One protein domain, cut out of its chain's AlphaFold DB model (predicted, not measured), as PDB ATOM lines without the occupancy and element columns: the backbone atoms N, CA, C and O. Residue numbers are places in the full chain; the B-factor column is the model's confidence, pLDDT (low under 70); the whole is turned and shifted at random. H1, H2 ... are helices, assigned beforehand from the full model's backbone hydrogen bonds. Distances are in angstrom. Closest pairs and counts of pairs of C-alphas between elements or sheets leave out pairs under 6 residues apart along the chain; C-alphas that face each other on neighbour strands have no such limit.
ATOM      1  N   ARG A  17     250.491 204.853 310.100       83.31
ATOM      2  CA  ARG A  17     250.471 203.382 310.241       83.31
ATOM      3  C   ARG A  17     250.634 202.906 311.684       83.31
ATOM      4  O   ARG A  17     250.191 201.808 312.025       83.31
ATOM      5  N   GLU A  18     251.299 203.692 312.523       92.06
ATOM      6  CA  GLU A  18     251.439 203.392 313.946       92.06
ATOM      7  C   GLU A  18     250.121 203.654 314.678       92.06
ATOM      8  O   GLU A  18     249.775 202.868 315.558       92.06
ATOM      9  N   ALA A  19     249.352 204.674 314.277       94.19
ATOM     10  CA  ALA A  19     248.051 204.994 314.866       94.19
ATOM     11  C   ALA A  19     247.090 203.796 314.812       94.19
ATOM     12  O   ALA A  19     246.538 203.397 315.842       94.19
ATOM     13  N   LEU A  20     246.971 203.148 313.648       94.06
ATOM     14  CA  LEU A  20     246.127 201.962 313.475       94.06
ATOM     15  C   LEU A  20     246.608 200.762 314.310       94.06
ATOM     16  O   LEU A  20     245.813 200.038 314.915       94.06
ATOM     17  N   GLY A  21     247.924 200.541 314.377       95.94
ATOM     18  CA  GLY A  21     248.501 199.470 315.192       95.94
ATOM     19  C   GLY A  21     248.271 199.688 316.690       95.94
ATOM     20  O   GLY A  21     247.862 198.765 317.399       95.94
ATOM     21  N   ILE A  22     248.502 200.916 317.162       96.44
ATOM     22  CA  ILE A  22     248.334 201.319 318.560       96.44
ATOM     23  C   ILE A  22     246.864 201.228 318.969       96.44
ATOM     24  O   ILE A  22     246.565 200.587 319.979       96.44
ATOM     25  N   SER A  23     245.947 201.806 318.187       97.56
ATOM     26  CA  SER A  23     244.511 201.779 318.488       97.56
ATOM     27  C   SER A  23     243.981 200.350 318.582       97.56
ATOM     28  O   SER A  23     243.269 200.017 319.525       97.56
ATOM     29  N   ASN A  24     244.413 199.459 317.687       96.50
ATOM     30  CA  ASN A  24     244.009 198.059 317.720       96.50
ATOM     31  C   ASN A  24     244.555 197.320 318.955       96.50
ATOM     32  O   ASN A  24     243.847 196.509 319.547       96.50
ATOM     33  N   ILE A  25     245.797 197.590 319.376       97.00
ATOM     34  CA  ILE A  25     246.347 197.022 320.619       97.00
ATOM     35  C   ILE A  25     245.529 197.497 321.821       97.00
ATOM     36  O   ILE A  25     245.082 196.669 322.614       97.00
ATOM     37  N   VAL A  26     245.298 198.808 321.931       96.38
ATOM     38  CA  VAL A  26     244.534 199.423 323.026       96.38
ATOM     39  C   VAL A  26     243.114 198.871 323.079       96.38
ATOM     40  O   VAL A  26     242.671 198.407 324.131       96.38
ATOM     41  N   ARG A  27     242.430 198.829 321.932       96.69
ATOM     42  CA  ARG A  27     241.094 198.255 321.798       96.69
ATOM     43  C   ARG A  27     241.054 196.820 322.293       96.69
ATOM     44  O   ARG A  27     240.258 196.490 323.165       96.69
ATOM     45  N   LYS A  28     241.951 195.963 321.803       96.00
ATOM     46  CA  LYS A  28     242.014 194.557 322.226       96.00
ATOM     47  C   LYS A  28     242.318 194.415 323.714       96.00
ATOM     48  O   LYS A  28     241.745 193.545 324.362       96.00
ATOM     49  N   MET A  29     243.193 195.255 324.265       94.81
ATOM     50  CA  MET A  29     243.478 195.257 325.699       94.81
ATOM     51  C   MET A  29     242.239 195.596 326.531       94.81
ATOM     52  O   MET A  29     242.015 194.967 327.556       94.81
ATOM     53  N   ILE A  30     241.423 196.554 326.098       94.38
ATOM     54  CA  ILE A  30     240.222 196.955 326.840       94.38
ATOM     55  C   ILE A  30     239.074 195.957 326.639       94.38
ATOM     56  O   ILE A  30     238.379 195.633 327.595       94.38
ATOM     57  N   LEU A  31     238.888 195.434 325.424       93.69
ATOM     58  CA  LEU A  31     237.765 194.545 325.108       93.69
ATOM     59  C   LEU A  31     237.973 193.099 325.584       93.69
ATOM     60  O   LEU A  31     237.003 192.423 325.917       93.69
ATOM     61  N   PHE A  32     239.213 192.595 325.612       93.62
ATOM     62  CA  PHE A  32     239.482 191.196 325.979       93.62
ATOM     63  C   PHE A  32     239.900 190.989 327.434       93.62
ATOM     64  O   PHE A  32     239.860 189.852 327.910       93.62
ATOM     65  N   PHE A  33     240.284 192.045 328.154       90.69
ATOM     66  CA  PHE A  33     240.588 191.952 329.578       90.69
ATOM     67  C   PHE A  33     239.473 192.619 330.389       90.69
ATOM     68  O   PHE A  33     239.202 193.798 330.180       90.69
ATOM     69  N   PRO A  34     238.838 191.902 331.335       87.12
ATOM     70  CA  PRO A  34     237.832 192.491 332.210       87.12
ATOM     71  C   PRO A  34     238.348 193.742 332.927       87.12
ATOM     72  O   PRO A  34     239.504 193.774 333.361       87.12
ATOM     73  N   THR A  35     237.472 194.727 333.138       88.88
ATOM     74  CA  THR A  35     237.790 195.963 333.876       88.88
ATOM     75  C   THR A  35     238.416 195.670 335.238       88.88
ATOM     76  O   THR A  35     239.416 196.287 335.600       88.88
ATOM     77  N   SER A  36     237.936 194.625 335.921       88.31
ATOM     78  CA  SER A  36     238.485 194.137 337.190       88.31
ATOM     79  C   SER A  36     239.977 193.778 337.135       88.31
ATOM     80  O   SER A  36     240.668 193.931 338.137       88.31
ATOM     81  N   ILE A  37     240.500 193.343 335.983       89.69
ATOM     82  CA  ILE A  37     241.934 193.085 335.782       89.69
ATOM     83  C   ILE A  37     242.684 194.392 335.520       89.69
ATOM     84  O   ILE A  37     243.766 194.595 336.070       89.69
ATOM     85  N   LEU A  38     242.117 195.292 334.712       88.50
ATOM     86  CA  LEU A  38     242.736 196.584 334.399       88.50
ATOM     87  C   LEU A  38     242.939 197.426 335.663       88.50
ATOM     88  O   LEU A  38     244.014 197.991 335.860       88.50
ATOM     89  N   ILE A  39     241.958 197.449 336.567       90.25
ATOM     90  CA  ILE A  39     242.057 198.205 337.824       90.25
ATOM     91  C   ILE A  39     243.032 197.582 338.838       90.25
ATOM     92  O   ILE A  39     243.403 198.239 339.809       90.25
ATOM     93  N   CYS A  40     243.479 196.337 338.623       92.38
ATOM     94  CA  CYS A  40     244.535 195.712 339.425       92.38
ATOM     95  C   CYS A  40     245.948 196.170 339.031       92.38
ATOM     96  O   CYS A  40     246.912 195.809 339.714       92.38
ATOM     97  N   LEU A  41     246.100 196.936 337.947       91.69
ATOM     98  CA  LEU A  41     247.386 197.525 337.589       91.69
ATOM     99  C   LEU A  41     247.874 198.485 338.694       91.69
ATOM    100  O   LEU A  41     247.061 199.110 339.380       91.69
ATOM    101  N   PRO A  42     249.200 198.652 338.862       94.81
ATOM    102  CA  PRO A  42     249.745 199.681 339.742       94.81
ATOM    103  C   PRO A  42     249.127 201.048 339.429       94.81
ATOM    104  O   PRO A  42     249.038 201.419 338.261       94.81
ATOM    105  N   SER A  43     248.725 201.806 340.453       90.56
ATOM    106  CA  SER A  43     247.911 203.019 340.272       90.56
ATOM    107  C   SER A  43     248.539 204.046 339.325       90.56
ATOM    108  O   SER A  43     247.832 204.613 338.500       90.56
ATOM    109  N   GLU A  44     249.860 204.235 339.387       93.06
ATOM    110  CA  GLU A  44     250.593 205.127 338.473       93.06
ATOM    111  C   GLU A  44     250.536 204.643 337.015       93.06
ATOM    112  O   GLU A  44     250.388 205.444 336.095       93.06
ATOM    113  N   LEU A  45     250.616 203.325 336.798       94.12
ATOM    114  CA  LEU A  45     250.552 202.731 335.464       94.12
ATOM    115  C   LEU A  45     249.137 202.819 334.891       94.12
ATOM    116  O   LEU A  45     248.978 203.180 333.729       94.12
ATOM    117  N   LEU A  46     248.123 202.522 335.708       92.19
ATOM    118  CA  LEU A  46     246.723 202.659 335.316       92.19
ATOM    119  C   LEU A  46     246.405 204.107 334.949       92.19
ATOM    120  O   LEU A  46     245.865 204.357 333.880       92.19
ATOM    121  N   GLN A  47     246.780 205.060 335.806       92.00
ATOM    122  CA  GLN A  47     246.563 206.477 335.544       92.00
ATOM    123  C   GLN A  47     247.239 206.911 334.238       92.00
ATOM    124  O   GLN A  47     246.588 207.512 333.389       92.00
ATOM    125  N   SER A  48     248.509 206.550 334.037       93.81
ATOM    126  CA  SER A  48     249.229 206.888 332.808       93.81
ATOM    127  C   SER A  48     248.579 206.268 331.567       93.81
ATOM    128  O   SER A  48     248.410 206.954 330.561       93.81
ATOM    129  N   PHE A  49     248.161 205.002 331.638       94.00
ATOM    130  CA  PHE A  49     247.454 204.329 330.547       94.00
ATOM    131  C   PHE A  49     246.155 205.054 330.182       94.00
ATOM    132  O   PHE A  49     245.902 205.327 329.013       94.00
ATOM    133  N   LEU A  50     245.361 205.402 331.188       93.44
ATOM    134  CA  LEU A  50     244.081 206.083 331.048       93.44
ATOM    135  C   LEU A  50     244.225 207.514 330.492       93.44
ATOM    136  O   LEU A  50     243.456 207.929 329.625       93.44
ATOM    137  N   GLU A  51     245.244 208.255 330.929       94.00
ATOM    138  CA  GLU A  51     245.584 209.571 330.375       94.00
ATOM    139  C   GLU A  51     246.014 209.473 328.904       94.00
ATOM    140  O   GLU A  51     245.564 210.265 328.073       94.00
ATOM    141  N   GLN A  52     246.847 208.482 328.556       95.25
ATOM    142  CA  GLN A  52     247.236 208.253 327.163       95.25
ATOM    143  C   GLN A  52     246.057 207.795 326.306       95.25
ATOM    144  O   GLN A  52     245.953 208.237 325.168       95.25
ATOM    145  N   LEU A  53     245.146 206.976 326.841       96.31
ATOM    146  CA  LEU A  53     243.931 206.560 326.142       96.31
ATOM    147  C   LEU A  53     243.133 207.784 325.675       96.31
ATOM    148  O   LEU A  53     242.873 207.916 324.484       96.31
ATOM    149  N   ALA A  54     242.815 208.710 326.586       97.25
ATOM    150  CA  ALA A  54     242.064 209.921 326.247       97.25
ATOM    151  C   ALA A  54     242.823 210.821 325.262       97.25
ATOM    152  O   ALA A  54     242.250 211.279 324.273       97.25
ATOM    153  N   LYS A  55     244.127 211.022 325.491       97.00
ATOM    154  CA  LYS A  55     244.979 211.835 324.615       97.00
ATOM    155  C   LYS A  55     245.021 211.286 323.188       97.00
ATOM    156  O   LYS A  55     244.832 212.050 322.248       97.00
ATOM    157  N   LEU A  56     245.247 209.982 323.032       97.50
ATOM    158  CA  LEU A  56     245.295 209.320 321.730       97.50
ATOM    159  C   LEU A  56     243.940 209.367 321.030       97.50
ATOM    160  O   LEU A  56     243.895 209.632 319.837       97.50
ATOM    161  N   THR A  57     242.835 209.182 321.759       98.44
ATOM    162  CA  THR A  57     241.489 209.323 321.186       98.44
ATOM    163  C   THR A  57     241.276 210.711 320.593       98.44
ATOM    164  O   THR A  57     240.834 210.815 319.454       98.44
ATOM    165  N   CYS A  58     241.631 211.775 321.321       98.50
ATOM    166  CA  CYS A  58     241.530 213.137 320.800       98.50
ATOM    167  C   CYS A  58     242.456 213.365 319.594       98.50
ATOM    168  O   CYS A  58     242.035 213.967 318.613       98.50
ATOM    169  N   GLN A  59     243.695 212.869 319.643       97.00
ATOM    170  CA  GLN A  59     244.645 213.007 318.534       97.00
ATOM    171  C   GLN A  59     244.176 212.279 317.270       97.00
ATOM    172  O   GLN A  59     244.303 212.823 316.179       97.00
ATOM    173  N   PHE A  60     243.621 211.074 317.404       98.06
ATOM    174  CA  PHE A  60     243.105 210.320 316.262       98.06
ATOM    175  C   PHE A  60     241.817 210.930 315.712       98.06
ATOM    176  O   PHE A  60     241.657 210.941 314.502       98.06
ATOM    177  N   ALA A  61     240.962 211.526 316.551       98.06
ATOM    178  CA  ALA A  61     239.818 212.306 316.075       98.06
ATOM    179  C   ALA A  61     240.256 213.509 315.218       98.06
ATOM    180  O   ALA A  61     239.725 213.728 314.134       98.06
ATOM    181  N   GLU A  62     241.255 214.273 315.681       96.38
ATOM    182  CA  GLU A  62     241.803 215.406 314.922       96.38
ATOM    183  C   GLU A  62     242.484 214.942 313.622       96.38
ATOM    184  O   GLU A  62     242.344 215.598 312.591       96.38
ATOM    185  N   GLY A  63     243.179 213.800 313.653       95.06
ATOM    186  CA  GLY A  63     243.751 213.165 312.464       95.06
ATOM    187  C   GLY A  63     242.686 212.725 311.458       95.06
ATOM    188  O   GLY A  63     242.817 213.025 310.278       95.06
ATOM    189  N   ALA A  64     241.604 212.098 311.924       95.38
ATOM    190  CA  ALA A  64     240.494 211.649 311.086       95.38
ATOM    191  C   ALA A  64     239.795 212.827 310.388       95.38
ATOM    192  O   ALA A  64     239.547 212.787 309.186       95.38
ATOM    193  N   ALA A  65     239.562 213.924 311.113       93.81
ATOM    194  CA  ALA A  65     239.006 215.146 310.528       93.81
ATOM    195  C   ALA A  65     239.954 215.787 309.501       93.81
ATOM    196  O   ALA A  65     239.523 216.378 308.510       93.81
ATOM    197  N   GLN A  66     241.267 215.671 309.722       91.88
ATOM    198  CA  GLN A  66     242.257 216.137 308.761       91.88
ATOM    199  C   GLN A  66     242.260 215.276 307.491       91.88
ATOM    200  O   GLN A  66     242.356 215.858 306.410       91.88
ATOM    201  N   GLU A  67     242.143 213.947 307.614       92.06
ATOM    202  CA  GLU A  67     242.011 213.000 306.493       92.06
ATOM    203  C   GLU A  67     240.788 213.325 305.631       92.06
ATOM    204  O   GLU A  67     240.918 213.455 304.413       92.06
ATOM    205  N   GLU A  68     239.636 213.549 306.266       89.00
ATOM    206  CA  GLU A  68     238.400 213.937 305.582       89.00
ATOM    207  C   GLU A  68     238.569 215.267 304.833       89.00
ATOM    208  O   GLU A  68     238.306 215.345 303.637       89.00
ATOM    209  N   SER A  69     239.144 216.287 305.480       86.06
ATOM    210  CA  SER A  69     239.329 217.611 304.860       86.06
ATOM    211  C   SER A  69     240.275 217.638 303.648       86.06
ATOM    212  O   SER A  69     240.303 218.619 302.904       86.06
ATOM    213  N   VAL A  70     241.114 216.616 303.463       86.12
ATOM    214  CA  VAL A  70     242.016 216.519 302.302       86.12
ATOM    215  C   VAL A  70     241.582 215.444 301.315       86.12
ATOM    216  O   VAL A  70     242.321 215.205 300.359       86.12
ATOM    217  N   CYS A  71     240.418 214.825 301.539       83.94
ATOM    218  CA  CYS A  71     239.920 213.670 300.797       83.94
ATOM    219  C   CYS A  71     241.007 212.590 300.673       83.94
ATOM    220  O   CYS A  71     241.400 212.208 299.571       83.94
ATOM    221  N   ALA A  72     241.583 212.183 301.808       85.88
ATOM    222  CA  ALA A  72     242.635 211.173 301.824       85.88
ATOM    223  C   ALA A  72     242.122 209.829 301.279       85.88
ATOM    224  O   ALA A  72     241.049 209.374 301.663       85.88
ATOM    225  N   ASP A  73     242.920 209.170 300.432       85.12
ATOM    226  CA  ASP A  73     242.590 207.834 299.908       85.12
ATOM    227  C   ASP A  73     242.632 206.756 301.012       85.12
ATOM    228  O   ASP A  73     241.839 205.816 301.005       85.12
ATOM    229  N   ASP A  74     243.570 206.893 301.959       89.12
ATOM    230  CA  ASP A  74     243.760 205.990 303.098       89.12
ATOM    231  C   ASP A  74     243.337 206.704 304.400       89.12
ATOM    232  O   ASP A  74     244.045 207.593 304.876       89.12
ATOM    233  N   CYS A  75     242.219 206.291 305.007       92.06
ATOM    234  CA  CYS A  75     241.667 206.895 306.234       92.06
ATOM    235  C   CYS A  75     242.121 206.158 307.513       92.06
ATOM    236  O   CYS A  75     241.315 205.586 308.255       92.06
ATOM    237  N   LEU A  76     243.434 206.113 307.759       95.44
ATOM    238  CA  LEU A  76     244.025 205.331 308.853       95.44
ATOM    239  C   LEU A  76     243.705 205.896 310.243       95.44
ATOM    240  O   LEU A  76     243.547 205.123 311.193       95.44
ATOM    241  N   TYR A  77     243.625 207.221 310.391       96.31
ATOM    242  CA  TYR A  77     243.208 207.854 311.641       96.31
ATOM    243  C   TYR A  77     241.716 207.689 311.887       96.31
ATOM    244  O   TYR A  77     241.352 207.496 313.045       96.31
ATOM    245  N   MET A  78     240.877 207.703 310.847       96.38
ATOM    246  CA  MET A  78     239.451 207.381 310.977       96.38
ATOM    247  C   MET A  78     239.264 205.984 311.582       96.38
ATOM    248  O   MET A  78     238.672 205.845 312.652       96.38
ATOM    249  N   GLU A  79     239.892 204.964 310.989       97.00
ATOM    250  CA  GLU A  79     239.847 203.597 311.523       97.00
ATOM    251  C   GLU A  79     240.445 203.505 312.938       97.00
ATOM    252  O   GLU A  79     239.944 202.793 313.817       97.00
ATOM    253  N   ALA A  80     241.546 204.220 313.191       98.06
ATOM    254  CA  ALA A  80     242.155 204.242 314.511       98.06
ATOM    255  C   ALA A  80     241.244 204.900 315.552       98.06
ATOM    256  O   ALA A  80     241.203 204.446 316.695       98.06
ATOM    257  N   PHE A  81     240.517 205.947 315.179       98.44
ATOM    258  CA  PHE A  81     239.566 206.623 316.042       98.44
ATOM    259  C   PHE A  81     238.362 205.728 316.357       98.44
ATOM    260  O   PHE A  81     238.018 205.596 317.535       98.44
ATOM    261  N   ASP A  82     237.820 205.015 315.367       98.12
ATOM    262  CA  ASP A  82     236.744 204.032 315.563       98.12
ATOM    263  C   ASP A  82     237.135 202.954 316.577       98.12
ATOM    264  O   ASP A  82     236.399 202.669 317.528       98.12
ATOM    265  N   HIS A  83     238.353 202.414 316.461       98.12
ATOM    266  CA  HIS A  83     238.868 201.456 317.436       98.12
ATOM    267  C   HIS A  83     238.923 202.018 318.863       98.12
ATOM    268  O   HIS A  83     238.675 201.291 319.832       98.12
ATOM    269  N   MET A  84     239.279 203.296 319.008       98.38
ATOM    270  CA  MET A  84     239.330 203.947 320.313       98.38
ATOM    271  C   MET A  84     237.925 204.163 320.874       98.38
ATOM    272  O   MET A  84     237.714 203.926 322.063       98.38
ATOM    273  N   LEU A  85     236.962 204.574 320.045       98.19
ATOM    274  CA  LEU A  85     235.565 204.735 320.451       98.19
ATOM    275  C   LEU A  85     234.952 203.409 320.919       98.19
ATOM    276  O   LEU A  85     234.356 203.365 321.996       98.19
ATOM    277  N   GLU A  86     235.195 202.310 320.203       96.75
ATOM    278  CA  GLU A  86     234.741 200.977 320.617       96.75
ATOM    279  C   GLU A  86     235.294 200.593 322.004       96.75
ATOM    280  O   GLU A  86     234.577 200.070 322.865       96.75
ATOM    281  N   ALA A  87     236.562 200.919 322.274       96.38
ATOM    282  CA  ALA A  87     237.164 200.711 323.587       96.38
ATOM    283  C   ALA A  87     236.496 201.578 324.674       96.38
ATOM    284  O   ALA A  87     236.232 201.102 325.785       96.38
ATOM    285  N   TRP A  88     236.177 202.836 324.360       96.69
ATOM    286  CA  TRP A  88     235.524 203.759 325.289       96.69
ATOM    287  C   TRP A  88     234.131 203.311 325.717       96.69
ATOM    288  O   TRP A  88     233.783 203.540 326.875       96.69
ATOM    289  N   ILE A  89     233.367 202.616 324.867       93.56
ATOM    290  CA  ILE A  89     232.077 202.028 325.272       93.56
ATOM    291  C   ILE A  89     232.262 201.144 326.513       93.56
ATOM    292  O   ILE A  89     231.538 201.288 327.501       93.56
ATOM    293  N   SER A  90     233.281 200.279 326.503       92.50
ATOM    294  CA  SER A  90     233.565 199.363 327.616       92.50
ATOM    295  C   SER A  90     234.060 200.091 328.869       92.50
ATOM    296  O   SER A  90     233.659 199.747 329.984       92.50
ATOM    297  N   VAL A  91     234.895 201.123 328.703       94.00
ATOM    298  CA  VAL A  91     235.390 201.949 329.820       94.00
ATOM    299  C   VAL A  91     234.242 202.704 330.489       94.00
ATOM    300  O   VAL A  91     234.119 202.691 331.712       94.00
ATOM    301  N   LEU A  92     233.380 203.338 329.695       93.69
ATOM    302  CA  LEU A  92     232.268 204.150 330.184       93.69
ATOM    303  C   LEU A  92     231.177 203.299 330.842       93.69
ATOM    304  O   LEU A  92     230.673 203.668 331.904       93.69
ATOM    305  N   HIS A  93     230.877 202.118 330.293       91.44
ATOM    306  CA  HIS A  93     229.932 201.183 330.911       91.44
ATOM    307  C   HIS A  93     230.360 200.767 332.331       91.44
ATOM    308  O   HIS A  93     229.519 200.594 333.209       91.44
ATOM    309  N   ASN A  94     231.670 200.678 332.577       91.44
ATOM    310  CA  ASN A  94     232.246 200.329 333.877       91.44
ATOM    311  C   ASN A  94     232.854 201.543 334.599       91.44
ATOM    312  O   ASN A  94     233.762 201.394 335.416       91.44
ATOM    313  N   SER A  95     232.362 202.755 334.323       92.00
ATOM    314  CA  SER A  95     232.945 204.012 334.823       92.00
ATOM    315  C   SER A  95     233.078 204.090 336.349       92.00
ATOM    316  O   SER A  95     233.960 204.782 336.854       92.00
ATOM    317  N   GLN A  96     232.244 203.356 337.092       91.00
ATOM    318  CA  GLN A  96     232.279 203.292 338.557       91.00
ATOM    319  C   GLN A  96     233.505 202.548 339.113       91.00
ATOM    320  O   GLN A  96     233.840 202.725 340.284       91.00
ATOM    321  N   GLU A  97     234.163 201.713 338.303       90.62
ATOM    322  CA  GLU A  97     235.352 200.947 338.705       90.62
ATOM    323  C   GLU A  97     236.653 201.750 338.549       90.62
ATOM    324  O   GLU A  97     237.669 201.424 339.164       90.62
ATOM    325  N   PHE A  98     236.625 202.818 337.751       89.94
ATOM    326  CA  PHE A  98     237.779 203.671 337.485       89.94
ATOM    327  C   PHE A  98     237.931 204.792 338.531       89.94
ATOM    328  O   PHE A  98     236.991 205.103 339.269       89.94
ATOM    329  N   PRO A  99     239.118 205.432 338.623       87.94
ATOM    330  CA  PRO A  99     239.330 206.563 339.520       87.94
ATOM    331  C   PRO A  99     238.267 207.657 339.358       87.94
ATOM    332  O   PRO A  99     237.839 207.975 338.245       87.94
ATOM    333  N   LYS A 100     237.864 208.262 340.483       81.25
ATOM    334  CA  LYS A 100     236.853 209.329 340.493       81.25
ATOM    335  C   LYS A 100     237.237 210.445 339.521       81.25
ATOM    336  O   LYS A 100     238.398 210.829 339.435       81.25
ATOM    337  N   ASP A 101     236.235 210.948 338.811       88.75
ATOM    338  CA  ASP A 101     236.318 212.023 337.818       88.75
ATOM    339  C   ASP A 101     237.133 211.728 336.549       88.75
ATOM    340  O   ASP A 101     236.976 212.480 335.590       88.75
ATOM    341  N   PHE A 102     237.893 210.626 336.466       91.94
ATOM    342  CA  PHE A 102     238.629 210.262 335.248       91.94
ATOM    343  C   PHE A 102     237.694 210.174 334.035       91.94
ATOM    344  O   PHE A 102     237.832 210.946 333.090       91.94
ATOM    345  N   CYS A 103     236.677 209.307 334.101       93.88
ATOM    346  CA  CYS A 103     235.741 209.123 332.991       93.88
ATOM    347  C   CYS A 103     235.011 210.422 332.632       93.88
ATOM    348  O   CYS A 103     234.744 210.657 331.461       93.88
ATOM    349  N   LYS A 104     234.727 211.294 333.611       94.94
ATOM    350  CA  LYS A 104     234.100 212.598 333.350       94.94
ATOM    351  C   LYS A 104     235.047 213.531 332.599       94.94
ATOM    352  O   LYS A 104     234.653 214.117 331.598       94.94
ATOM    353  N   GLN A 105     236.291 213.664 333.058       96.44
ATOM    354  CA  GLN A 105     237.282 214.528 332.420       96.44
ATOM    355  C   GLN A 105     237.609 214.048 331.005       96.44
ATOM    356  O   GLN A 105     237.605 214.855 330.076       96.44
ATOM    357  N   SER A 106     237.819 212.743 330.820       97.62
ATOM    358  CA  SER A 106     238.037 212.158 329.497       97.62
ATOM    359  C   SER A 106     236.820 212.327 328.597       97.62
ATOM    360  O   SER A 106     236.982 212.722 327.448       97.62
ATOM    361  N   ALA A 107     235.604 212.121 329.116       98.00
ATOM    362  CA  ALA A 107     234.392 212.334 328.336       98.00
ATOM    363  C   ALA A 107     234.252 213.790 327.871       98.00
ATOM    364  O   ALA A 107     233.957 214.026 326.705       98.00
ATOM    365  N   MET A 108     234.533 214.773 328.737       98.44
ATOM    366  CA  MET A 108     234.543 216.187 328.339       98.44
ATOM    367  C   MET A 108     235.576 216.465 327.245       98.44
ATOM    368  O   MET A 108     235.268 217.177 326.292       98.44
ATOM    369  N   GLN A 109     236.792 215.923 327.371       98.50
ATOM    370  CA  GLN A 109     237.855 216.116 326.380       98.50
ATOM    371  C   GLN A 109     237.466 215.525 325.024       98.50
ATOM    372  O   GLN A 109     237.488 216.239 324.027       98.50
ATOM    373  N   ILE A 110     237.036 214.263 325.002       98.75
ATOM    374  CA  ILE A 110     236.653 213.554 323.775       98.75
ATOM    375  C   ILE A 110     235.461 214.242 323.111       98.75
ATOM    376  O   ILE A 110     235.505 214.514 321.915       98.75
ATOM    377  N   PHE A 111     234.428 214.587 323.884       98.81
ATOM    378  CA  PHE A 111     233.241 215.265 323.366       98.81
ATOM    379  C   PHE A 111     233.580 216.631 322.755       98.81
ATOM    380  O   PHE A 111     233.141 216.944 321.650       98.81
ATOM    381  N   ASN A 112     234.404 217.430 323.441       98.75
ATOM    382  CA  ASN A 112     234.844 218.728 322.928       98.75
ATOM    383  C   ASN A 112     235.703 218.587 321.673       98.75
ATOM    384  O   ASN A 112     235.545 219.376 320.745       98.75
ATOM    385  N   THR A 113     236.606 217.606 321.634       98.81
ATOM    386  CA  THR A 113     237.424 217.353 320.448       98.81
ATOM    387  C   THR A 113     236.558 216.929 319.270       98.81
ATOM    388  O   THR A 113     236.728 217.485 318.191       98.81
ATOM    389  N   TYR A 114     235.594 216.026 319.469       98.75
ATOM    390  CA  TYR A 114     234.688 215.602 318.402       98.75
ATOM    391  C   TYR A 114     233.863 216.777 317.860       98.75
ATOM    392  O   TYR A 114     233.822 216.979 316.650       98.75
ATOM    393  N   LEU A 115     233.297 217.621 318.736       98.56
ATOM    394  CA  LEU A 115     232.618 218.856 318.317       98.56
ATOM    395  C   LEU A 115     233.548 219.776 317.523       98.56
ATOM    396  O   LEU A 115     233.192 220.238 316.446       98.56
ATOM    397  N   LYS A 116     234.752 220.030 318.037       98.19
ATOM    398  CA  LYS A 116     235.747 220.880 317.378       98.19
ATOM    399  C   LYS A 116     236.101 220.352 315.982       98.19
ATOM    400  O   LYS A 116     236.229 221.151 315.063       98.19
ATOM    401  N   CYS A 117     236.233 219.038 315.813       97.62
ATOM    402  CA  CYS A 117     236.549 218.413 314.528       97.62
ATOM    403  C   CYS A 117     235.457 218.635 313.470       97.62
ATOM    404  O   CYS A 117     235.786 218.828 312.307       97.62
ATOM    405  N   HIS A 118     234.190 218.691 313.885       97.19
ATOM    406  CA  HIS A 118     233.034 218.793 312.987       97.19
ATOM    407  C   HIS A 118     232.448 220.206 312.879       97.19
ATOM    408  O   HIS A 118     231.422 220.390 312.232       97.19
ATOM    409  N   LEU A 119     233.057 221.217 313.501       97.12
ATOM    410  CA  LEU A 119     232.601 222.607 313.425       97.12
ATOM    411  C   LEU A 119     233.578 223.474 312.641       97.12
ATOM    412  O   LEU A 119     234.797 223.362 312.782       97.12
ATOM    413  N   SER A 120     233.035 224.396 311.854       94.50
ATOM    414  CA  SER A 120     233.823 225.409 311.161       94.50
ATOM    415  C   SER A 120     234.469 226.409 312.143       94.50
ATOM    416  O   SER A 120     233.965 226.628 313.256       94.50
ATOM    417  N   PRO A 121     235.583 227.067 311.757       92.69
ATOM    418  CA  PRO A 121     236.138 228.172 312.531       92.69
ATOM    419  C   PRO A 121     235.092 229.274 312.792       92.69
ATOM    420  O   PRO A 121     234.288 229.588 311.909       92.69
ATOM    421  N   PRO A 122     235.098 229.925 313.970       92.69
ATOM    422  CA  PRO A 122     236.152 229.910 314.989       92.69
ATOM    423  C   PRO A 122     235.998 228.837 316.078       92.69
ATOM    424  O   PRO A 122     236.926 228.650 316.860       92.69
ATOM    425  N   ASP A 123     234.842 228.175 316.162       94.75
ATOM    426  CA  ASP A 123     234.534 227.256 317.268       94.75
ATOM    427  C   ASP A 123     235.125 225.857 317.054       94.75
ATOM    428  O   ASP A 123     235.295 225.099 318.011       94.75
ATOM    429  N   GLY A 124     235.468 225.526 315.809       95.69
ATOM    430  CA  GLY A 124     236.109 224.272 315.462       95.69
ATOM    431  C   GLY A 124     237.242 224.416 314.454       95.69
ATOM    432  O   GLY A 124     237.748 225.504 314.168       95.69
ATOM    433  N   THR A 125     237.674 223.264 313.967       94.81
ATOM    434  CA  THR A 125     238.787 223.081 313.038       94.81
ATOM    435  C   THR A 125     238.387 222.269 311.815       94.81
ATOM    436  O   THR A 125     239.285 221.853 311.087       94.81
ATOM    437  N   ARG A 126     237.082 222.056 311.570       91.69
ATOM    438  CA  ARG A 126     236.612 221.457 310.317       91.69
ATOM    439  C   ARG A 126     237.180 222.287 309.172       91.69
ATOM    440  O   ARG A 126     236.991 223.509 309.126       91.69
ATOM    441  N   GLY A 127     237.975 221.644 308.320       75.25
ATOM    442  CA  GLY A 127     238.551 222.303 307.156       75.25
ATOM    443  C   GLY A 127     237.440 222.815 306.239       75.25
ATOM    444  O   GLY A 127     236.329 222.311 306.264       75.25
ATOM    445  N   GLN A 128     237.742 223.803 305.397       64.81
ATOM    446  CA  GLN A 128     236.885 224.144 304.244       64.81
ATOM    447  C   GLN A 128     237.197 223.229 303.047       64.81
ATOM    448  O   GLN A 128     237.200 223.672 301.898       64.81
ATOM    449  N   GLY A 129     237.706 222.033 303.333       52.81
ATOM    450  CA  GLY A 129     238.601 221.302 302.451       52.81
ATOM    451  C   GLY A 129     237.905 220.878 301.178       52.81
ATOM    452  O   GLY A 129     237.042 220.043 301.277       52.81
ATOM    453  N   THR A 146     224.219 207.481 308.724       92.75
ATOM    454  CA  THR A 146     224.471 206.048 308.527       92.75
ATOM    455  C   THR A 146     225.970 205.767 308.550       92.75
ATOM    456  O   THR A 146     226.408 204.928 309.333       92.75
ATOM    457  N   LYS A 147     226.753 206.527 307.775       93.12
ATOM    458  CA  LYS A 147     228.212 206.380 307.666       93.12
ATOM    459  C   LYS A 147     228.907 206.468 309.028       93.12
ATOM    460  O   LYS A 147     229.782 205.665 309.332       93.12
ATOM    461  N   PHE A 148     228.483 207.407 309.876       95.50
ATOM    462  CA  PHE A 148     229.074 207.663 311.191       95.50
ATOM    463  C   PHE A 148     228.205 207.174 312.358       95.50
ATOM    464  O   PHE A 148     228.378 207.632 313.490       95.50
ATOM    465  N   GLN A 149     227.266 206.249 312.119       94.94
ATOM    466  CA  GLN A 149     226.300 205.807 313.133       94.94
ATOM    467  C   GLN A 149     226.981 205.336 314.429       94.94
ATOM    468  O   GLN A 149     226.620 205.792 315.516       94.94
ATOM    469  N   ASP A 150     227.997 204.476 314.334       95.12
ATOM    470  CA  ASP A 150     228.703 203.929 315.502       95.12
ATOM    471  C   ASP A 150     229.469 205.005 316.284       95.12
ATOM    472  O   ASP A 150     229.461 205.017 317.526       95.12
ATOM    473  N   GLN A 151     230.069 205.964 315.572       97.56
ATOM    474  CA  GLN A 151     230.728 207.106 316.196       97.56
ATOM    475  C   GLN A 151     229.715 207.970 316.940       97.56
ATOM    476  O   GLN A 151     229.891 208.245 318.128       97.56
ATOM    477  N   LEU A 152     228.622 208.348 316.278       97.44
ATOM    478  CA  LEU A 152     227.571 209.185 316.847       97.44
ATOM    479  C   LEU A 152     226.913 208.522 318.063       97.44
ATOM    480  O   LEU A 152     226.699 209.182 319.081       97.44
ATOM    481  N   MET A 153     226.657 207.212 318.010       95.69
ATOM    482  CA  MET A 153     226.166 206.445 319.158       95.69
ATOM    483  C   MET A 153     227.141 206.512 320.337       95.69
ATOM    484  O   MET A 153     226.731 206.788 321.471       95.69
ATOM    485  N   THR A 154     228.434 206.306 320.078       97.06
ATOM    486  CA  THR A 154     229.464 206.341 321.122       97.06
ATOM    487  C   THR A 154     229.627 207.742 321.703       97.06
ATOM    488  O   THR A 154     229.627 207.906 322.923       97.06
ATOM    489  N   ILE A 155     229.689 208.776 320.863       98.31
ATOM    490  CA  ILE A 155     229.758 210.180 321.287       98.31
ATOM    491  C   ILE A 155     228.499 210.586 322.060       98.31
ATOM    492  O   ILE A 155     228.597 211.326 323.040       98.31
ATOM    493  N   GLY A 156     227.334 210.033 321.715       97.38
ATOM    494  CA  GLY A 156     226.117 210.138 322.516       97.38
ATOM    495  C   GLY A 156     226.314 209.609 323.941       97.38
ATOM    496  O   GLY A 156     226.033 210.314 324.911       97.38
ATOM    497  N   VAL A 157     226.875 208.402 324.099       96.44
ATOM    498  CA  VAL A 157     227.219 207.819 325.416       96.44
ATOM    499  C   VAL A 157     228.254 208.663 326.170       96.44
ATOM    500  O   VAL A 157     228.111 208.872 327.380       96.44
ATOM    501  N   VAL A 158     229.268 209.181 325.473       98.00
ATOM    502  CA  VAL A 158     230.277 210.093 326.035       98.00
ATOM    503  C   VAL A 158     229.603 211.363 326.568       98.00
ATOM    504  O   VAL A 158     229.801 211.733 327.725       98.00
ATOM    505  N   GLY A 159     228.743 212.001 325.770       97.94
ATOM    506  CA  GLY A 159     228.005 213.201 326.166       97.94
ATOM    507  C   GLY A 159     227.088 212.960 327.367       97.94
ATOM    508  O   GLY A 159     227.018 213.806 328.263       97.94
ATOM    509  N   ARG A 160     226.454 211.785 327.446       96.62
ATOM    510  CA  ARG A 160     225.607 211.365 328.576       96.62
ATOM    511  C   ARG A 160     226.356 211.155 329.888       96.62
ATOM    512  O   ARG A 160     225.739 211.268 330.942       96.62
ATOM    513  N   HIS A 161     227.665 210.903 329.859       96.12
ATOM    514  CA  HIS A 161     228.477 210.841 331.082       96.12
ATOM    515  C   HIS A 161     228.709 212.215 331.715       96.12
ATOM    516  O   HIS A 161     229.022 212.312 332.906       96.12
ATOM    517  N   VAL A 162     228.558 213.284 330.931       96.94
ATOM    518  CA  VAL A 162     228.775 214.668 331.361       96.94
ATOM    519  C   VAL A 162     227.639 215.579 330.886       96.94
ATOM    520  O   VAL A 162     227.896 216.589 330.234       96.94
ATOM    521  N   PRO A 163     226.373 215.271 331.236       96.38
ATOM    522  CA  PRO A 163     225.197 215.903 330.637       96.38
ATOM    523  C   PRO A 163     225.147 217.412 330.899       96.38
ATOM    524  O   PRO A 163     224.773 218.182 330.024       96.38
ATOM    525  N   GLY A 164     225.616 217.864 332.068       95.56
ATOM    526  CA  GLY A 164     225.701 219.295 332.363       95.56
ATOM    527  C   GLY A 164     226.778 220.054 331.592       95.56
ATOM    528  O   GLY A 164     226.712 221.270 331.521       95.56
ATOM    529  N   HIS A 165     227.759 219.366 331.007       97.62
ATOM    530  CA  HIS A 165     228.721 219.983 330.094       97.62
ATOM    531  C   HIS A 165     228.225 219.895 328.649       97.62
ATOM    532  O   HIS A 165     228.146 220.911 327.960       97.62
ATOM    533  N   SER A 166     227.859 218.687 328.209       98.38
ATOM    534  CA  SER A 166     227.484 218.390 326.823       98.38
ATOM    535  C   SER A 166     226.208 219.110 326.387       98.38
ATOM    536  O   SER A 166     226.203 219.717 325.320       98.38
ATOM    537  N   LEU A 167     225.156 219.134 327.212       97.19
ATOM    538  CA  LEU A 167     223.922 219.850 326.869       97.19
ATOM    539  C   LEU A 167     224.164 221.360 326.817       97.19
ATOM    540  O   LEU A 167     223.800 222.009 325.846       97.19
ATOM    541  N   THR A 168     224.866 221.924 327.804       95.12
ATOM    542  CA  THR A 168     225.137 223.368 327.835       95.12
ATOM    543  C   THR A 168     225.921 223.849 326.612       95.12
ATOM    544  O   THR A 168     225.608 224.916 326.084       95.12
ATOM    545  N   ILE A 169     226.934 223.103 326.151       97.44
ATOM    546  CA  ILE A 169     227.678 223.490 324.944       97.44
ATOM    547  C   ILE A 169     226.839 223.303 323.673       97.44
ATOM    548  O   ILE A 169     226.849 224.192 322.822       97.44
ATOM    549  N   LEU A 170     226.062 222.217 323.568       97.94
ATOM    550  CA  LEU A 170     225.188 221.965 322.420       97.94
ATOM    551  C   LEU A 170     224.104 223.039 322.275       97.94
ATOM    552  O   LEU A 170     223.969 223.593 321.185       97.94
ATOM    553  N   CYS A 171     223.397 223.398 323.355       94.50
ATOM    554  CA  CYS A 171     222.380 224.456 323.327       94.50
ATOM    555  C   CYS A 171     222.983 225.782 322.854       94.50
ATOM    556  O   CYS A 171     222.464 226.407 321.933       94.50
ATOM    557  N   LYS A 172     224.126 226.190 323.427       94.38
ATOM    558  CA  LYS A 172     224.803 227.442 323.048       94.38
ATOM    559  C   LYS A 172     225.174 227.473 321.568       94.38
ATOM    560  O   LYS A 172     224.963 228.486 320.904       94.38
ATOM    561  N   LEU A 173     225.735 226.380 321.054       97.31
ATOM    562  CA  LEU A 173     226.135 226.293 319.653       97.31
ATOM    563  C   LEU A 173     224.909 226.291 318.729       97.31
ATOM    564  O   LEU A 173     224.883 227.066 317.778       97.31
ATOM    565  N   LEU A 174     223.875 225.499 319.027       95.88
ATOM    566  CA  LEU A 174     222.644 225.440 318.230       95.88
ATOM    567  C   LEU A 174     221.912 226.786 318.189       95.88
ATOM    568  O   LEU A 174     221.523 227.236 317.111       95.88
ATOM    569  N   GLU A 175     221.767 227.471 319.321       92.81
ATOM    570  CA  GLU A 175     221.165 228.809 319.383       92.81
ATOM    571  C   GLU A 175     221.953 229.830 318.563       92.81
ATOM    572  O   GLU A 175     221.380 230.614 317.803       92.81
ATOM    573  N   GLU A 176     223.281 229.807 318.675       94.69
ATOM    574  CA  GLU A 176     224.146 230.695 317.909       94.69
ATOM    575  C   GLU A 176     224.029 230.430 316.402       94.69
ATOM    576  O   GLU A 176     223.877 231.368 315.611       94.69
ATOM    577  N   ARG A 177     224.066 229.159 315.983       95.44
ATOM    578  CA  ARG A 177     223.984 228.779 314.567       95.44
ATOM    579  C   ARG A 177     222.605 229.057 313.971       95.44
ATOM    580  O   ARG A 177     222.525 229.641 312.892       95.44
ATOM    581  N   THR A 178     221.523 228.748 314.678       93.19
ATOM    582  CA  THR A 178     220.155 229.058 314.222       93.19
ATOM    583  C   THR A 178     219.916 230.565 314.114       93.19
ATOM    584  O   THR A 178     219.366 231.033 313.115       93.19
ATOM    585  N   ARG A 179     220.418 231.359 315.069       92.12
ATOM    586  CA  ARG A 179     220.381 232.828 314.995       92.12
ATOM    587  C   ARG A 179     221.176 233.362 313.802       92.12
ATOM    588  O   ARG A 179     220.699 234.255 313.098       92.12
ATOM    589  N   ARG A 180     222.378 232.830 313.551       93.00
ATOM    590  CA  ARG A 180     223.182 233.180 312.366       93.00
ATOM    591  C   ARG A 180     222.448 232.823 311.073       93.00
ATOM    592  O   ARG A 180     222.443 233.641 310.156       93.00
ATOM    593  N   LEU A 181     221.793 231.662 311.020       92.56
ATOM    594  CA  LEU A 181     221.068 231.195 309.837       92.56
ATOM    595  C   LEU A 181     219.898 232.119 309.525       92.56
ATOM    596  O   LEU A 181     219.757 232.571 308.393       92.56
ATOM    597  N   TYR A 182     219.120 232.481 310.545       90.00
ATOM    598  CA  TYR A 182     218.051 233.464 310.412       90.00
ATOM    599  C   TYR A 182     218.555 234.788 309.817       90.00
ATOM    600  O   TYR A 182     217.977 235.297 308.856       90.00
ATOM    601  N   GLY A 183     219.681 235.307 310.320       89.62
ATOM    602  CA  GLY A 183     220.307 236.517 309.782       89.62
ATOM    603  C   GLY A 183     220.724 236.391 308.309       89.62
ATOM    604  O   GLY A 183     220.503 237.321 307.533       89.62
ATOM    605  N   GLN A 184     221.278 235.247 307.891       88.50
ATOM    606  CA  GLN A 184     221.645 235.023 306.485       88.50
ATOM    607  C   GLN A 184     220.418 234.891 305.575       88.50
ATOM    608  O   GLN A 184     220.386 235.490 304.501       88.50
ATOM    609  N   LEU A 185     219.367 234.198 306.022       87.44
ATOM    610  CA  LEU A 185     218.109 234.082 305.275       87.44
ATOM    611  C   LEU A 185     217.430 235.445 305.066       87.44
ATOM    612  O   LEU A 185     216.893 235.714 303.991       87.44
ATOM    613  N   GLN A 186     217.500 236.346 306.051       87.62
ATOM    614  CA  GLN A 186     217.018 237.720 305.883       87.62
ATOM    615  C   GLN A 186     217.817 238.494 304.821       87.62
ATOM    616  O   GLN A 186     217.221 239.196 304.003       87.62
ATOM    617  N   ARG A 187     219.149 238.338 304.790       85.94
ATOM    618  CA  ARG A 187     220.022 238.979 303.787       85.94
ATOM    619  C   ARG A 187     219.789 238.441 302.373       85.94
ATOM    620  O   ARG A 187     219.794 239.222 301.416       85.94
ATOM    621  N   LEU A 188     219.542 237.134 302.256       83.31
ATOM    622  CA  LEU A 188     219.093 236.472 301.027       83.31
ATOM    623  C   LEU A 188     217.803 237.097 300.507       83.31
ATOM    624  O   LEU A 188     217.728 237.493 299.343       83.31
ATOM    625  N   HIS A 189     216.809 237.248 301.382       80.75
ATOM    626  CA  HIS A 189     215.531 237.845 301.016       80.75
ATOM    627  C   HIS A 189     215.672 239.303 300.551       80.75
ATOM    628  O   HIS A 189     214.997 239.719 299.611       80.75
ATOM    629  N   SER A 190     216.582 240.076 301.152       83.50
ATOM    630  CA  SER A 190     216.833 241.472 300.776       83.50
ATOM    631  C   SER A 190     217.731 241.661 299.542       83.50
ATOM    632  O   SER A 190     218.151 242.787 299.287       83.50
ATOM    633  N   GLN A 191     218.057 240.597 298.790       72.12
ATOM    634  CA  GLN A 191     218.954 240.621 297.614       72.12
ATOM    635  C   GLN A 191     220.349 241.218 297.895       72.12
ATOM    636  O   GLN A 191     220.984 241.786 297.009       72.12
ATOM    637  N   ALA A 192     220.844 241.091 299.129       70.19
ATOM    638  CA  ALA A 192     222.100 241.699 299.582       70.19
ATOM    639  C   ALA A 192     223.269 240.694 299.670       70.19
ATOM    640  O   ALA A 192     224.207 240.917 300.439       70.19
ATOM    641  N   MET A 193     223.191 239.574 298.942       66.81
ATOM    642  CA  MET A 193     224.176 238.488 299.008       66.81
ATOM    643  C   MET A 193     225.227 238.582 297.907       66.81
ATOM    644  O   MET A 193     224.903 238.782 296.738       66.81
ATOM    645  N   ASN A 194     226.479 238.349 298.294       66.81
ATOM    646  CA  ASN A 194     227.612 238.150 297.397       66.81
ATOM    647  C   ASN A 194     228.056 236.676 297.413       66.81
ATOM    648  O   ASN A 194     227.662 235.908 298.283       66.81
ATOM    649  N   ILE A 195     228.946 236.284 296.495       62.25
ATOM    650  CA  ILE A 195     229.502 234.915 296.401       62.25
ATOM    651  C   ILE A 195     230.130 234.445 297.729       62.25
ATOM    652  O   ILE A 195     230.006 233.283 298.093       62.25
ATOM    653  N   SER A 196     230.750 235.353 298.491       65.88
ATOM    654  CA  SER A 196     231.310 235.062 299.820       65.88
ATOM    655  C   SER A 196     230.265 234.665 300.865       65.88
ATOM    656  O   SER A 196     230.616 234.065 301.872       65.88
ATOM    657  N   ASP A 197     228.997 235.034 300.668       68.31
ATOM    658  CA  ASP A 197     227.925 234.663 301.585       68.31
ATOM    659  C   ASP A 197     227.453 233.211 301.366       68.31
ATOM    660  O   ASP A 197     226.897 232.627 302.293       68.31
ATOM    661  N   ASN A 198     227.729 232.603 300.201       75.12
ATOM    662  CA  ASN A 198     227.390 231.198 299.938       75.12
ATOM    663  C   ASN A 198     228.267 230.242 300.755       75.12
ATOM    664  O   ASN A 198     227.728 229.433 301.494       75.12
ATOM    665  N   SER A 199     229.595 230.411 300.753       79.06
ATOM    666  CA  SER A 199     230.483 229.537 301.541       79.06
ATOM    667  C   SER A 199     230.253 229.649 303.052       79.06
ATOM    668  O   SER A 199     230.414 228.680 303.793       79.06
ATOM    669  N   ILE A 200     229.841 230.830 303.531       84.81
ATOM    670  CA  ILE A 200     229.425 231.032 304.926       84.81
ATOM    671  C   ILE A 200     228.153 230.239 305.230       84.81
ATOM    672  O   ILE A 200     228.010 229.729 306.342       84.81
ATOM    673  N   LEU A 201     227.222 230.184 304.277       87.88
ATOM    674  CA  LEU A 201     225.969 229.461 304.418       87.88
ATOM    675  C   LEU A 201     226.197 227.944 304.385       87.88
ATOM    676  O   LEU A 201     225.634 227.258 305.230       87.88
ATOM    677  N   ASP A 202     227.080 227.454 303.515       87.12
ATOM    678  CA  ASP A 202     227.460 226.038 303.445       87.12
ATOM    679  C   ASP A 202     228.102 225.585 304.763       87.12
ATOM    680  O   ASP A 202     227.617 224.661 305.413       87.12
ATOM    681  N   CYS A 203     229.093 226.338 305.263       90.50
ATOM    682  CA  CYS A 203     229.703 226.067 306.570       90.50
ATOM    683  C   CYS A 203     228.668 226.047 307.705       90.50
ATOM    684  O   CYS A 203     228.794 225.276 308.656       90.50
ATOM    685  N   LEU A 204     227.670 226.931 307.631       93.88
ATOM    686  CA  LEU A 204     226.628 227.057 308.639       93.88
ATOM    687  C   LEU A 204     225.622 225.907 308.585       93.88
ATOM    688  O   LEU A 204     225.198 225.444 309.642       93.88
ATOM    689  N   PHE A 205     225.240 225.460 307.390       93.56
ATOM    690  CA  PHE A 205     224.400 224.278 307.234       93.56
ATOM    691  C   PHE A 205     225.098 223.045 307.778       93.56
ATOM    692  O   PHE A 205     224.495 222.321 308.564       93.56
ATOM    693  N   GLU A 206     226.375 222.890 307.459       93.62
ATOM    694  CA  GLU A 206     227.170 221.757 307.903       93.62
ATOM    695  C   GLU A 206     227.396 221.784 309.427       93.62
ATOM    696  O   GLU A 206     227.214 220.784 310.117       93.62
ATOM    697  N   ASP A 207     227.651 222.961 310.018       96.69
ATOM    698  CA  ASP A 207     227.688 223.110 311.482       96.69
ATOM    699  C   ASP A 207     226.364 222.686 312.139       96.69
ATOM    700  O   ASP A 207     226.364 221.994 313.157       96.69
ATOM    701  N   ILE A 208     225.223 223.116 311.588       97.81
ATOM    702  CA  ILE A 208     223.901 222.758 312.122       97.81
ATOM    703  C   ILE A 208     223.642 221.261 311.944       97.81
ATOM    704  O   ILE A 208     223.128 220.634 312.870       97.81
ATOM    705  N   HIS A 209     224.008 220.692 310.795       97.06
ATOM    706  CA  HIS A 209     223.882 219.273 310.491       97.06
ATOM    707  C   HIS A 209     224.560 218.420 311.571       97.06
ATOM    708  O   HIS A 209     223.887 217.646 312.262       97.06
ATOM    709  N   TRP A 210     225.850 218.657 311.815       98.19
ATOM    710  CA  TRP A 210     226.613 217.930 312.827       98.19
ATOM    711  C   TRP A 210     226.101 218.158 314.247       98.19
ATOM    712  O   TRP A 210     225.975 217.205 315.020       98.19
ATOM    713  N   LEU A 211     225.738 219.393 314.607       98.56
ATOM    714  CA  LEU A 211     225.172 219.679 315.929       98.56
ATOM    715  C   LEU A 211     223.859 218.932 316.170       98.56
ATOM    716  O   LEU A 211     223.648 218.424 317.271       98.56
ATOM    717  N   VAL A 212     222.989 218.839 315.160       98.00
ATOM    718  CA  VAL A 212     221.721 218.102 315.253       98.00
ATOM    719  C   VAL A 212     221.974 216.601 315.377       98.00
ATOM    720  O   VAL A 212     221.357 215.960 316.233       98.00
ATOM    721  N   LEU A 213     222.894 216.041 314.584       97.62
ATOM    722  CA  LEU A 213     223.266 214.629 314.686       97.62
ATOM    723  C   LEU A 213     223.805 214.290 316.080       97.62
ATOM    724  O   LEU A 213     223.326 213.345 316.709       97.62
ATOM    725  N   ILE A 214     224.745 215.084 316.593       98.38
ATOM    726  CA  ILE A 214     225.355 214.864 317.910       98.38
ATOM    727  C   ILE A 214     224.316 215.043 319.022       98.38
ATOM    728  O   ILE A 214     224.175 214.166 319.877       98.38
ATOM    729  N   ALA A 215     223.551 216.139 319.011       97.56
ATOM    730  CA  ALA A 215     222.532 216.398 320.026       97.56
ATOM    731  C   ALA A 215     221.479 215.287 320.069       97.56
ATOM    732  O   ALA A 215     221.153 214.805 321.155       97.56
ATOM    733  N   GLY A 216     221.018 214.819 318.904       95.25
ATOM    734  CA  GLY A 216     220.075 213.709 318.796       95.25
ATOM    735  C   GLY A 216     220.568 212.446 319.504       95.25
ATOM    736  O   GLY A 216     219.836 211.873 320.315       95.25
ATOM    737  N   HIS A 217     221.822 212.049 319.276       95.44
ATOM    738  CA  HIS A 217     222.407 210.861 319.912       95.44
ATOM    739  C   HIS A 217     222.714 211.050 321.403       95.44
ATOM    740  O   HIS A 217     222.745 210.071 322.150       95.44
ATOM    741  N   VAL A 218     222.908 212.287 321.874       96.75
ATOM    742  CA  VAL A 218     223.042 212.578 323.311       96.75
ATOM    743  C   VAL A 218     221.695 212.420 324.024       96.75
ATOM    744  O   VAL A 218     221.625 211.733 325.048       96.75
ATOM    745  N   VAL A 219     220.621 213.013 323.490       94.56
ATOM    746  CA  VAL A 219     219.314 213.092 324.177       94.56
ATOM    747  C   VAL A 219     218.422 211.866 323.984       94.56
ATOM    748  O   VAL A 219     217.456 211.701 324.731       94.56
ATOM    749  N   SER A 220     218.727 210.995 323.018       90.25
ATOM    750  CA  SER A 220     217.921 209.809 322.709       90.25
ATOM    751  C   SER A 220     218.752 208.526 322.639       90.25
ATOM    752  O   SER A 220     219.962 208.548 322.403       90.25
ATOM    753  N   MET A 221     218.097 207.394 322.899       82.06
ATOM    754  CA  MET A 221     218.636 206.066 322.602       82.06
ATOM    755  C   MET A 221     218.214 205.668 321.189       82.06
ATOM    756  O   MET A 221     217.065 205.913 320.814       82.06
ATOM    757  N   ASP A 222     219.105 205.021 320.434       72.75
ATOM    758  CA  ASP A 222     218.683 204.355 319.202       72.75
ATOM    759  C   ASP A 222     217.757 203.183 319.562       72.75
ATOM    760  O   ASP A 222     217.983 202.468 320.543       72.75
ATOM    761  N   SER A 223     216.683 203.013 318.801       65.06
ATOM    762  CA  SER A 223     215.697 201.959 319.026       65.06
ATOM    763  C   SER A 223     215.327 201.327 317.692       65.06
ATOM    764  O   SER A 223     214.450 201.808 316.973       65.06
TER     765      SER A 223
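This is residues 17 to 129 and 146 to 223 of the 278 residues of the protein "Hypothetical protein" of Timema poppense (UniProt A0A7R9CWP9). The model is an elongated body of helices: H5 and H6 cross in its middle, H1, H4 and H3 pack together toward one end, and the long hairpin of H7 and H8 makes the other end. H5 packs on H3, while H6 packs on H4 and on residues 213 to 219 of H8. The printed part has 191 residues with eight named helices, H1 to H8 in order along the chain, and no named strand; the class is all helix. The whole is compact, with a radius of gyration of the C-alphas of 18.5 A and spans of 66 by 37 by 32 A.

Start at H1, residues 17 to 32; it touches H4, residues 76 to 93, closest at the C-alphas of Leu 20 and Ala 80, 4.7 A apart, at a shallow tilt of 20 degrees, the same way. H2, residues 35 to 38, touches no helix. Next, H3, residues 43 to 69, forms a hairpin with H4, closest at the C-alphas of Ala 64 and Met 78, 4.4 A. With residues 54 to 65 alone, H3 touches H5, residues 102 to 118, the same way at 9 degrees, a shallow tilt; the closest C-alphas are those of Ala 54 and Ser 106, 5.6 A. Past the cut, H6, residues 149 to 161, touches H5 at a steep tilt of 45 degrees, with the C-alphas of Ala 107 and Val 158 closest at 5.2 A. H7, residues 163 to 189, touches H6 only at the corner, Gly 159 to Ser 166, 5.3 A between C-alphas. H8, residues 195 to 219, forms a hairpin with H7, closest at the C-alphas of Arg 177 and Ile 208, 6.5 A. H3, H4, H5, H7 and H8 form a bundle, helices gathered side by side. Each O i to N i+4 pair is within hydrogen-bond range in H3, H5 and H6, against 11 of 12 in H1, 13 of 14 in H4, 22 of 23 in H7 and 19 of 21 in H8; H2 is too short for such a pair.

Find C-alpha 17 at (250.471, 203.382, 310.241), where H1 begins. H3 then runs 39.3 A from Ser 43 to Ser 69, H7 runs 38.1 A from Pro 163, and H8 runs 36.8 A to C-alpha 219 at (219.314, 213.092, 324.177).

The two farthest C-alphas, those of Cys 40 and Gln 191, are 66.5 A apart. Residues 130 to 145 are not printed; C-alphas 129 and 146 stand 21.7 A apart across this cut. Of the links printed whole, none is long. Mean pLDDT of the printed part is 92.1; look for values under 70 at residues 128 to 129, 193 to 197 and 223.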